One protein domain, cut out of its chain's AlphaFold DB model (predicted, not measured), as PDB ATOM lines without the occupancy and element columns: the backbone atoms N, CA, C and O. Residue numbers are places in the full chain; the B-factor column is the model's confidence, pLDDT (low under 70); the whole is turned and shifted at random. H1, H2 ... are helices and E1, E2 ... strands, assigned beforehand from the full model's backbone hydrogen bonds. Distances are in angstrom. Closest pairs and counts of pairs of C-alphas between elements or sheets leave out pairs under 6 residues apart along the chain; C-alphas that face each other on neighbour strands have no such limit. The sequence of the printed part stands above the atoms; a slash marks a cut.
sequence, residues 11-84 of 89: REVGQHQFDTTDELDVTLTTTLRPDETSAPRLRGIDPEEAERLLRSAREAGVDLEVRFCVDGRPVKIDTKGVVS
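What this domain is: This is residues 11 to 84 of the 89 residues of an uncharacterized protein of Halogeometricum borinquense (UniProt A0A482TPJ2). A strongly twisted sheet of four strands makes a wall, and helices H1 and H2 pack on one of its faces, with H1 over the E1 and E4 part and H2 along E2 at the other edge. The two helices are about perpendicular and meet near the start of H2, while the other face of the sheet bears no named helix. The printed part has 74 residues, with E1, H1, H2, E2, E3 and E4 along the chain; the sheet's order is E1, E4, E3, E2, antiparallel throughout, and the class is mixed, helices and strands. It is compact, with a radius of gyration of the C-alphas of 11.6 A, yet elongated in outline, spanning 36 by 23 by 22 A.

How they stand to each other: Start at E1, residues 11 to 15, an edge strand antiparallel to E4, residues 82 to 84; look for N 13 and O 83, 2.9 A apart. Next comes H1, residues 24 to 32, on the sheet at a height of 8.1 A. It lies over E4 and, only just, with 3 C-alphas, over E1; on the local plane it runs slantwise to the strands, at 56 degrees to E4. The closest C-alphas of E1 and H1 are those of Gly 14 and Thr 31, 5.9 A apart. H2, residues 47 to 59, is on the same face, at a height of 9.1 A. It touches H1 with residues 47 to 51 alone, closest at the C-alphas of Asp 25 and Pro 47, 5.7 A; their lines are about perpendicular, at 76 degrees. H2 lies over E2, residues 65 to 70, and runs along the strands, at 13 degrees to E2 on the local plane; the C-alphas of Ala 50 and Val 66 are their closest, 6.6 A. E2 and E3, residues 73 to 78, form a hairpin, with N 68 and O 75 at 2.8 A. E3 and E4 form another, with N 84 and O 76 at 2.8 A; E2, E3 and E4 are a meander, each strand the antiparallel neighbour of the one before. E1 and E2 are apart. In H1 and H2 every O i to N i+4 pair is within hydrogen-bond range.

Where its parts are: Find C-alpha 11 at (16.736, -23.172, 2.775); from there E1 runs 12.0 A. H1 covers 11.9 A. H2 begins at C-alpha 47, (36.411, -26.540, 2.100), and runs 18.1 A. E2 measures 15.6 A, E3 16.7 A and E4 6.4 A, ending at C-alpha 84, (21.694, -24.086, 1.569).

The domain as a whole: The C-alphas farthest apart are those of Asp 35 and Ala 60, 36.3 A. The printed part has no cut. H1 to H2 is the long link, residues 33 to 46, of which 42 to 43 pair antiparallel with residues 69 to 70 of E2. Residues 34 to 43 have pLDDT under 70; the mean of the printed part is 84.3.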
ATOM      1  N   ARG A  11      16.922 -24.603   2.990       91.06
ATOM      2  CA  ARG A  11      16.736 -23.172   2.775       91.06
ATOM      3  C   ARG A  11      18.010 -22.584   2.195       91.06
ATOM      4  O   ARG A  11      19.065 -22.689   2.817       91.06
ATOM      5  N   GLU A  12      17.902 -21.940   1.042       92.31
ATOM      6  CA  GLU A  12      18.994 -21.166   0.454       92.31
ATOM      7  C   GLU A  12      19.312 -19.959   1.343       92.31
ATOM      8  O   GLU A  12      18.414 -19.246   1.796       92.31
ATOM      9  N   VAL A  13      20.593 -19.757   1.638       90.62
ATOM     10  CA  VAL A  13      21.064 -18.683   2.529       90.62
ATOM     11  C   VAL A  13      22.146 -17.819   1.903       90.62
ATOM     12  O   VAL A  13      22.397 -16.729   2.406       90.62
ATOM     13  N   GLY A  14      22.762 -18.263   0.809       90.75
ATOM     14  CA  GLY A  14      23.784 -17.488   0.122       90.75
ATOM     15  C   GLY A  14      24.256 -18.137  -1.168       90.75
ATOM     16  O   GLY A  14      23.772 -19.196  -1.570       90.75
ATOM     17  N   GLN A  15      25.218 -17.483  -1.808       92.25
ATOM     18  CA  GLN A  15      25.823 -17.941  -3.047       92.25
ATOM     19  C   GLN A  15      27.326 -17.669  -3.026       92.25
ATOM     20  O   GLN A  15      27.756 -16.556  -2.741       92.25
ATOM     21  N   HIS A  16      28.104 -18.693  -3.351       91.06
ATOM     22  CA  HIS A  16      29.543 -18.634  -3.541       91.06
ATOM     23  C   HIS A  16      29.878 -18.503  -5.031       91.06
ATOM     24  O   HIS A  16      29.236 -19.130  -5.878       91.06
ATOM     25  N   GLN A  17      30.895 -17.707  -5.358       90.88
ATOM     26  CA  GLN A  17      31.366 -17.532  -6.730       90.88
ATOM     27  C   GLN A  17      32.741 -18.179  -6.910       90.88
ATOM     28  O   GLN A  17      33.761 -17.568  -6.606       90.88
ATOM     29  N   PHE A  18      32.766 -19.378  -7.500       86.25
ATOM     30  CA  PHE A  18      34.002 -20.141  -7.750       86.25
ATOM     31  C   PHE A  18      35.023 -19.433  -8.660       86.25
ATOM     32  O   PHE A  18      36.182 -19.834  -8.716       86.25
ATOM     33  N   ASP A  19      34.590 -18.419  -9.414       86.69
ATOM     34  CA  ASP A  19      35.434 -17.680 -10.363       86.69
ATOM     35  C   ASP A  19      36.070 -16.422  -9.737       86.69
ATOM     36  O   ASP A  19      36.679 -15.614 -10.441       86.69
ATOM     37  N   THR A  20      35.904 -16.223  -8.426       83.69
ATOM     38  CA  THR A  20      36.427 -15.063  -7.692       83.69
ATOM     39  C   THR A  20      37.596 -15.440  -6.789       83.69
ATOM     40  O   THR A  20      37.994 -16.599  -6.706       83.69
ATOM     41  N   THR A  21      38.186 -14.437  -6.141       82.12
ATOM     42  CA  THR A  21      39.215 -14.631  -5.112       82.12
ATOM     43  C   THR A  21      38.643 -15.043  -3.760       82.12
ATOM     44  O   THR A  21      39.425 -15.307  -2.853       82.12
ATOM     45  N   ASP A  22      37.318 -15.032  -3.597       81.56
ATOM     46  CA  ASP A  22      36.689 -15.401  -2.335       81.56
ATOM     47  C   ASP A  22      36.788 -16.912  -2.145       81.56
ATOM     48  O   ASP A  22      36.396 -17.675  -3.026       81.56
ATOM     49  N   GLU A  23      37.292 -17.341  -0.992       84.75
ATOM     50  CA  GLU A  23      37.402 -18.754  -0.636       84.75
ATOM     51  C   GLU A  23      36.062 -19.277  -0.082       84.75
ATOM     52  O   GLU A  23      35.240 -18.537   0.494       84.75
ATOM     53  N   LEU A  24      35.793 -20.569  -0.292       83.44
ATOM     54  CA  LEU A  24      34.544 -21.192   0.149       83.44
ATOM     55  C   LEU A  24      34.347 -21.115   1.673       83.44
ATOM     56  O   LEU A  24      33.231 -20.886   2.139       83.44
ATOM     57  N   ASP A  25      35.400 -21.273   2.466       82.56
ATOM     58  CA  ASP A  25      35.351 -21.195   3.930       82.56
ATOM     59  C   ASP A  25      34.966 -19.792   4.439       82.56
ATOM     60  O   ASP A  25      34.128 -19.666   5.341       82.56
ATOM     61  N   VAL A  26      35.491 -18.736   3.810       83.12
ATOM     62  CA  VAL A  26      35.112 -17.341   4.065       83.12
ATOM     63  C   VAL A  26      33.637 -17.150   3.743       83.12
ATOM     64  O   VAL A  26      32.880 -16.650   4.576       83.12
ATOM     65  N   THR A  27      33.198 -17.631   2.579       84.81
ATOM     66  CA  THR A  27      31.794 -17.527   2.164       84.81
ATOM     67  C   THR A  27      30.861 -18.221   3.155       84.81
ATOM     68  O   THR A  27      29.839 -17.650   3.550       84.81
ATOM     69  N   LEU A  28      31.207 -19.433   3.596       82.69
ATOM     70  CA  LEU A  28      30.441 -20.178   4.595       82.69
ATOM     71  C   LEU A  28      30.401 -19.438   5.936       82.69
ATOM     72  O   LEU A  28      29.335 -19.341   6.543       82.69
ATOM     73  N   THR A  29      31.521 -18.864   6.372       81.06
ATOM     74  CA  THR A  29      31.603 -18.083   7.613       81.06
ATOM     75  C   THR A  29      30.693 -16.857   7.558       81.06
ATOM     76  O   THR A  29      29.823 -16.696   8.413       81.06
ATOM     77  N   THR A  30      30.823 -16.034   6.515       80.38
ATOM     78  CA  THR A  30      30.039 -14.802   6.353       80.38
ATOM     79  C   THR A  30      28.547 -15.081   6.183       80.38
ATOM     80  O   THR A  30      27.717 -14.380   6.757       80.38
ATOM     81  N   THR A  31      28.193 -16.118   5.421       82.06
ATOM     82  CA  THR A  31      26.792 -16.451   5.126       82.06
ATOM     83  C   THR A  31      26.073 -17.032   6.342       82.06
ATOM     84  O   THR A  31      24.892 -16.762   6.562       82.06
ATOM     85  N   LEU A  32      26.761 -17.857   7.132       79.44
ATOM     86  CA  LEU A  32      26.137 -18.594   8.232       79.44
ATOM     87  C   LEU A  32      26.207 -17.853   9.567       79.44
ATOM     88  O   LEU A  32      25.343 -18.078  10.416       79.44
ATOM     89  N   ARG A  33      27.213 -16.993   9.758       73.06
ATOM     90  CA  ARG A  33      27.453 -16.231  10.988       73.06
ATOM     91  C   ARG A  33      27.963 -14.820  10.661       73.06
ATOM     92  O   ARG A  33      29.137 -14.530  10.876       73.06
ATOM     93  N   PRO A  34      27.094 -13.911  10.184       60.28
ATOM     94  CA  PRO A  34      27.503 -12.539   9.875       60.28
ATOM     95  C   PRO A  34      27.966 -11.745  11.114       60.28
ATOM     96  O   PRO A  34      28.703 -10.774  10.963       60.28
ATOM     97  N   ASP A  35      27.570 -12.164  12.324       56.69
ATOM     98  CA  ASP A  35      27.793 -11.434  13.582       56.69
ATOM     99  C   ASP A  35      28.848 -12.054  14.521       56.69
ATOM    100  O   ASP A  35      29.101 -11.514  15.599       56.69
ATOM    101  N   GLU A  36      29.486 -13.175  14.162       56.00
ATOM    102  CA  GLU A  36      30.446 -13.846  15.050       56.00
ATOM    103  C   GLU A  36      31.869 -13.861  14.486       56.00
ATOM    104  O   GLU A  36      32.135 -14.326  13.386       56.00
ATOM    105  N   THR A  37      32.822 -13.388  15.291       54.53
ATOM    106  CA  THR A  37      34.248 -13.271  14.927       54.53
ATOM    107  C   THR A  37      35.013 -14.601  15.001       54.53
ATOM    108  O   THR A  37      36.226 -14.629  14.807       54.53
ATOM    109  N   SER A  38      34.348 -15.707  15.349       56.69
ATOM    110  CA  SER A  38      34.990 -17.020  15.475       56.69
ATOM    111  C   SER A  38      34.761 -17.852  14.223       56.69
ATOM    112  O   SER A  38      33.623 -18.008  13.790       56.69
ATOM    113  N   ALA A  39      35.840 -18.421  13.682       59.12
ATOM    114  CA  ALA A  39      35.759 -19.323  12.543       59.12
ATOM    115  C   ALA A  39      34.851 -20.531  12.873       59.12
ATOM    116  O   ALA A  39      35.002 -21.126  13.951       59.12
ATOM    117  N   PRO A  40      33.913 -20.895  11.981       64.12
ATOM    118  CA  PRO A  40      32.999 -22.003  12.201       64.12
ATOM    119  C   PRO A  40      33.747 -23.326  12.369       64.12
ATOM    120  O   PRO A  40      34.742 -23.593  11.690       64.12
ATOM    121  N   ARG A  41      33.239 -24.213  13.233       66.56
ATOM    122  CA  ARG A  41      33.777 -25.575  13.321       66.56
ATOM    123  C   ARG A  41      33.205 -26.415  12.195       66.56
ATOM    124  O   ARG A  41      32.104 -26.957  12.299       66.56
ATOM    125  N   LEU A  42      33.995 -26.541  11.142       66.75
ATOM    126  CA  LEU A  42      33.696 -27.391  10.004       66.75
ATOM    127  C   LEU A  42      33.978 -28.857  10.352       66.75
ATOM    128  O   LEU A  42      35.037 -29.205  10.875       66.75
ATOM    129  N   ARG A  43      33.009 -29.732  10.076       68.75
ATOM    130  CA  ARG A  43      33.185 -31.190  10.106       68.75
ATOM    131  C   ARG A  43      32.761 -31.784   8.769       68.75
ATOM    132  O   ARG A  43      31.682 -31.463   8.270       68.75
ATOM    133  N   GLY A  44      33.573 -32.703   8.250       72.69
ATOM    134  CA  GLY A  44      33.334 -33.380   6.977       72.69
ATOM    135  C   GLY A  44      34.510 -33.210   6.023       72.69
ATOM    136  O   GLY A  44      35.651 -33.443   6.414       72.69
ATOM    137  N   ILE A  45      34.201 -32.845   4.779       74.31
ATOM    138  CA  ILE A  45      35.182 -32.571   3.724       74.31
ATOM    139  C   ILE A  45      35.791 -31.184   3.958       74.31
ATOM    140  O   ILE A  45      35.093 -30.263   4.386       74.31
ATOM    141  N   ASP A  46      37.088 -31.061   3.694       83.75
ATOM    142  CA  ASP A  46      37.807 -29.789   3.724       83.75
ATOM    143  C   ASP A  46      37.224 -28.799   2.685       83.75
ATOM    144  O   ASP A  46      36.955 -29.220   1.555       83.75
ATOM    145  N   PRO A  47      36.987 -27.517   3.027       84.00
ATOM    146  CA  PRO A  47      36.411 -26.540   2.100       84.00
ATOM    147  C   PRO A  47      37.186 -26.376   0.800       84.00
ATOM    148  O   PRO A  47      36.550 -26.267  -0.244       84.00
ATOM    149  N   GLU A  48      38.519 -26.403   0.829       87.00
ATOM    150  CA  GLU A  48      39.319 -26.239  -0.386       87.00
ATOM    151  C   GLU A  48      39.127 -27.433  -1.324       87.00
ATOM    152  O   GLU A  48      38.953 -27.282  -2.535       87.00
ATOM    153  N   GLU A  49      39.111 -28.645  -0.767       89.19
ATOM    154  CA  GLU A  49      38.889 -29.866  -1.542       89.19
ATOM    155  C   GLU A  49      37.458 -29.939  -2.082       89.19
ATOM    156  O   GLU A  49      37.236 -30.362  -3.220       89.19
ATOM    157  N   ALA A  50      36.477 -29.477  -1.304       89.44
ATOM    158  CA  ALA A  50      35.106 -29.363  -1.776       89.44
ATOM    159  C   ALA A  50      34.965 -28.326  -2.897       89.44
ATOM    160  O   ALA A  50      34.268 -28.581  -3.880       89.44
ATOM    161  N   GLU A  51      35.640 -27.185  -2.777       90.50
ATOM    162  CA  GLU A  51      35.638 -26.141  -3.795       90.50
ATOM    163  C   GLU A  51      36.264 -26.641  -5.100       90.50
ATOM    164  O   GLU A  51      35.666 -26.499  -6.171       90.50
ATOM    165  N   ARG A  52      37.420 -27.315  -5.020       91.44
ATOM    166  CA  ARG A  52      38.064 -27.960  -6.175       91.44
ATOM    167  C   ARG A  52      37.137 -28.965  -6.844       91.44
ATOM    168  O   ARG A  52      36.969 -28.925  -8.062       91.44
ATOM    169  N   LEU A  53      36.507 -29.835  -6.057       92.12
ATOM    170  CA  LEU A  53      35.595 -30.856  -6.562       92.12
ATOM    171  C   LEU A  53      34.390 -30.239  -7.288       92.12
ATOM    172  O   LEU A  53      34.049 -30.667  -8.391       92.12
ATOM    173  N   LEU A  54      33.760 -29.225  -6.693       93.19
ATOM    174  CA  LEU A  54      32.603 -28.544  -7.276       93.19
ATOM    175  C   LEU A  54      32.971 -27.755  -8.531       93.19
ATOM    176  O   LEU A  54      32.220 -27.781  -9.506       93.19
ATOM    177  N   ARG A  55      34.142 -27.115  -8.545       92.56
ATOM    178  CA  ARG A  55      34.660 -26.424  -9.727       92.56
ATOM    179  C   ARG A  55      34.894 -27.401 -10.877       92.56
ATOM    180  O   ARG A  55      34.386 -27.176 -11.971       92.56
ATOM    181  N   SER A  56      35.564 -28.524 -10.619       93.94
ATOM    182  CA  SER A  56      35.771 -29.568 -11.631       93.94
ATOM    183  C   SER A  56      34.454 -30.169 -12.134       93.94
ATOM    184  O   SER A  56      34.301 -30.394 -13.333       93.94
ATOM    185  N   ALA A  57      33.478 -30.401 -11.249       93.88
ATOM    186  CA  ALA A  57      32.156 -30.884 -11.645       93.88
ATOM    187  C   ALA A  57      31.416 -29.864 -12.528       93.88
ATOM    188  O   ALA A  57      30.879 -30.236 -13.572       93.88
ATOM    189  N   ARG A  58      31.460 -28.572 -12.173       92.81
ATOM    190  CA  ARG A  58      30.891 -27.476 -12.971       92.81
ATOM    191  C   ARG A  58      31.521 -27.395 -14.361       92.81
ATOM    192  O   ARG A  58      30.792 -27.302 -15.345       92.81
ATOM    193  N   GLU A  59      32.849 -27.459 -14.455       93.69
ATOM    194  CA  GLU A  59      33.580 -27.452 -15.733       93.69
ATOM    195  C   GLU A  59      33.231 -28.664 -16.609       93.69
ATOM    196  O   GLU A  59      33.139 -28.548 -17.830       93.69
ATOM    197  N   ALA A  60      32.972 -29.814 -15.986       95.00
ATOM    198  CA  ALA A  60      32.519 -31.025 -16.663       95.00
ATOM    199  C   ALA A  60      31.015 -31.019 -17.015       95.00
ATOM    200  O   ALA A  60      30.537 -31.972 -17.632       95.00
ATOM    201  N   GLY A  61      30.258 -29.984 -16.626       93.62
ATOM    202  CA  GLY A  61      28.805 -29.925 -16.814       93.62
ATOM    203  C   GLY A  61      28.038 -30.963 -15.988       93.62
ATOM    204  O   GLY A  61      26.959 -31.396 -16.390       93.62
ATOM    205  N   VAL A  62      28.609 -31.396 -14.863       95.50
ATOM    206  CA  VAL A  62      28.023 -32.372 -13.942       95.50
ATOM    207  C   VAL A  62      27.390 -31.637 -12.768       95.50
ATOM    208  O   VAL A  62      28.041 -30.826 -12.114       95.50
ATOM    209  N   ASP A  63      26.137 -31.963 -12.463       93.69
ATOM    210  CA  ASP A  63      25.478 -31.484 -11.251       93.69
ATOM    211  C   ASP A  63      25.968 -32.289 -10.039       93.69
ATOM    212  O   ASP A  63      25.827 -33.512  -9.981       93.69
ATOM    213  N   LEU A  64      26.548 -31.590  -9.063       93.00
ATOM    214  CA  LEU A  64      27.051 -32.163  -7.818       93.00
ATOM    215  C   LEU A  64      26.648 -31.267  -6.642       93.00
ATOM    216  O   LEU A  64      26.551 -30.050  -6.775       93.00
ATOM    217  N   GLU A  65      26.449 -31.874  -5.475       93.12
ATOM    218  CA  GLU A  65      26.338 -31.160  -4.205       93.12
ATOM    219  C   GLU A  65      27.304 -31.753  -3.176       93.12
ATOM    220  O   GLU A  65      27.462 -32.972  -3.078       93.12
ATOM    221  N   VAL A  66      27.938 -30.884  -2.391       91.38
ATOM    222  CA  VAL A  66      28.764 -31.260  -1.241       91.38
ATOM    223  C   VAL A  66      28.047 -30.840   0.031       91.38
ATOM    224  O   VAL A  66      27.478 -29.752   0.108       91.38
ATOM    225  N   ARG A  67      28.056 -31.720   1.036       90.00
ATOM    226  CA  ARG A  67      27.399 -31.506   2.328       90.00
ATOM    227  C   ARG A  67      28.435 -31.436   3.449       90.00
ATOM    228  O   ARG A  67      29.353 -32.252   3.495       90.00
ATOM    229  N   PHE A  68      28.232 -30.506   4.371       85.56
ATOM    230  CA  PHE A  68      29.068 -30.252   5.541       85.56
ATOM    231  C   PHE A  68      28.193 -30.138   6.786       85.56
ATOM    232  O   PHE A  68      26.997 -29.859   6.697       85.56
ATOM    233  N   CYS A  69      28.813 -30.279   7.953       83.31
ATOM    234  CA  CYS A  69      28.220 -29.810   9.196       83.31
ATOM    235  C   CYS A  69      29.004 -28.602   9.698       83.31
ATOM    236  O   CYS A  69      30.209 -28.700   9.940       83.31
ATOM    237  N   VAL A  70      28.304 -27.487   9.885       83.00
ATOM    238  CA  VAL A  70      28.856 -26.233  10.398       83.00
ATOM    239  C   VAL A  70      28.220 -25.951  11.748       83.00
ATOM    240  O   VAL A  70      27.017 -25.728  11.828       83.00
ATOM    241  N   ASP A  71      29.006 -26.046  12.822       80.94
ATOM    242  CA  ASP A  71      28.525 -25.887  14.205       80.94
ATOM    243  C   ASP A  71      27.299 -26.754  14.547       80.94
ATOM    244  O   ASP A  71      26.416 -26.360  15.304       80.94
ATOM    245  N   GLY A  72      27.250 -27.961  13.976       78.00
ATOM    246  CA  GLY A  72      26.148 -28.907  14.166       78.00
ATOM    247  C   GLY A  72      24.954 -28.697  13.234       78.00
ATOM    248  O   GLY A  72      24.049 -29.518  13.257       78.00
ATOM    249  N   ARG A  73      24.965 -27.664  12.383       84.25
ATOM    250  CA  ARG A  73      23.940 -27.427  11.363       84.25
ATOM    251  C   ARG A  73      24.333 -28.082  10.033       84.25
ATOM    252  O   ARG A  73      25.449 -27.838   9.563       84.25
ATOM    253  N   PRO A  74      23.450 -28.864   9.391       89.19
ATOM    254  CA  PRO A  74      23.678 -29.360   8.043       89.19
ATOM    255  C   PRO A  74      23.699 -28.208   7.039       89.19
ATOM    256  O   PRO A  74      22.768 -27.402   6.956       89.19
ATOM    257  N   VAL A  75      24.762 -28.161   6.246       89.25
ATOM    258  CA  VAL A  75      24.971 -27.196   5.169       89.25
ATOM    259  C   VAL A  75      25.262 -27.964   3.894       89.25
ATOM    260  O   VAL A  75      25.928 -28.997   3.922       89.25
ATOM    261  N   LYS A  76      24.780 -27.472   2.762       92.19
ATOM    262  CA  LYS A  76      25.163 -27.976   1.450       92.19
ATOM    263  C   LYS A  76      25.502 -26.838   0.507       92.19
ATOM    264  O   LYS A  76      24.947 -25.749   0.636       92.19
ATOM    265  N   ILE A  77      26.371 -27.122  -0.449       93.88
ATOM    266  CA  ILE A  77      26.658 -26.249  -1.582       93.88
ATOM    267  C   ILE A  77      26.663 -27.059  -2.876       93.88
ATOM    268  O   ILE A  77      27.152 -28.189  -2.897       93.88
ATOM    269  N   ASP A  78      26.075 -26.504  -3.932       94.69
ATOM    270  CA  ASP A  78      26.001 -27.138  -5.249       94.69
ATOM    271  C   ASP A  78      26.997 -26.548  -6.264       94.69
ATOM    272  O   ASP A  78      27.719 -25.587  -5.991       94.69
ATOM    273  N   THR A  79      27.042 -27.124  -7.465       94.81
ATOM    274  CA  THR A  79      27.904 -26.674  -8.575       94.81
ATOM    275  C   THR A  79      27.543 -25.301  -9.136       94.81
ATOM    276  O   THR A  79      28.324 -24.727  -9.896       94.81
ATOM    277  N   LYS A  80      26.395 -24.736  -8.752       93.56
ATOM    278  CA  LYS A  80      26.014 -23.344  -9.042       93.56
ATOM    279  C   LYS A  80      26.468 -22.387  -7.935       93.56
ATOM    280  O   LYS A  80      26.257 -21.178  -8.050       93.56
ATOM    281  N   GLY A  81      27.093 -22.924  -6.888       92.19
ATOM    282  CA  GLY A  81      27.585 -22.193  -5.732       92.19
ATOM    283  C   GLY A  81      26.489 -21.861  -4.725       92.19
ATOM    284  O   GLY A  81      26.731 -21.073  -3.817       92.19
ATOM    285  N   VAL A  82      25.281 -22.414  -4.860       94.44
ATOM    286  CA  VAL A  82      24.168 -22.094  -3.958       94.44
ATOM    287  C   VAL A  82      24.407 -22.755  -2.611       94.44
ATOM    288  O   VAL A  82      24.469 -23.979  -2.515       94.44
ATOM    289  N   VAL A  83      24.499 -21.949  -1.555       92.75
ATOM    290  CA  VAL A  83      24.644 -22.415  -0.176       92.75
ATOM    291  C   VAL A  83      23.260 -22.563   0.437       92.75
ATOM    292  O   VAL A  83      22.495 -21.601   0.534       92.75
ATOM    293  N   SER A  84      22.942 -23.772   0.883       93.00
ATOM    294  CA  SER A  84      21.694 -24.086   1.569       93.00
ATOM    295  C   SER A  84      21.952 -24.708   2.927       93.00
ATOM    296  O   SER A  84      22.934 -25.415   3.136       93.00
TER     297      SER A  84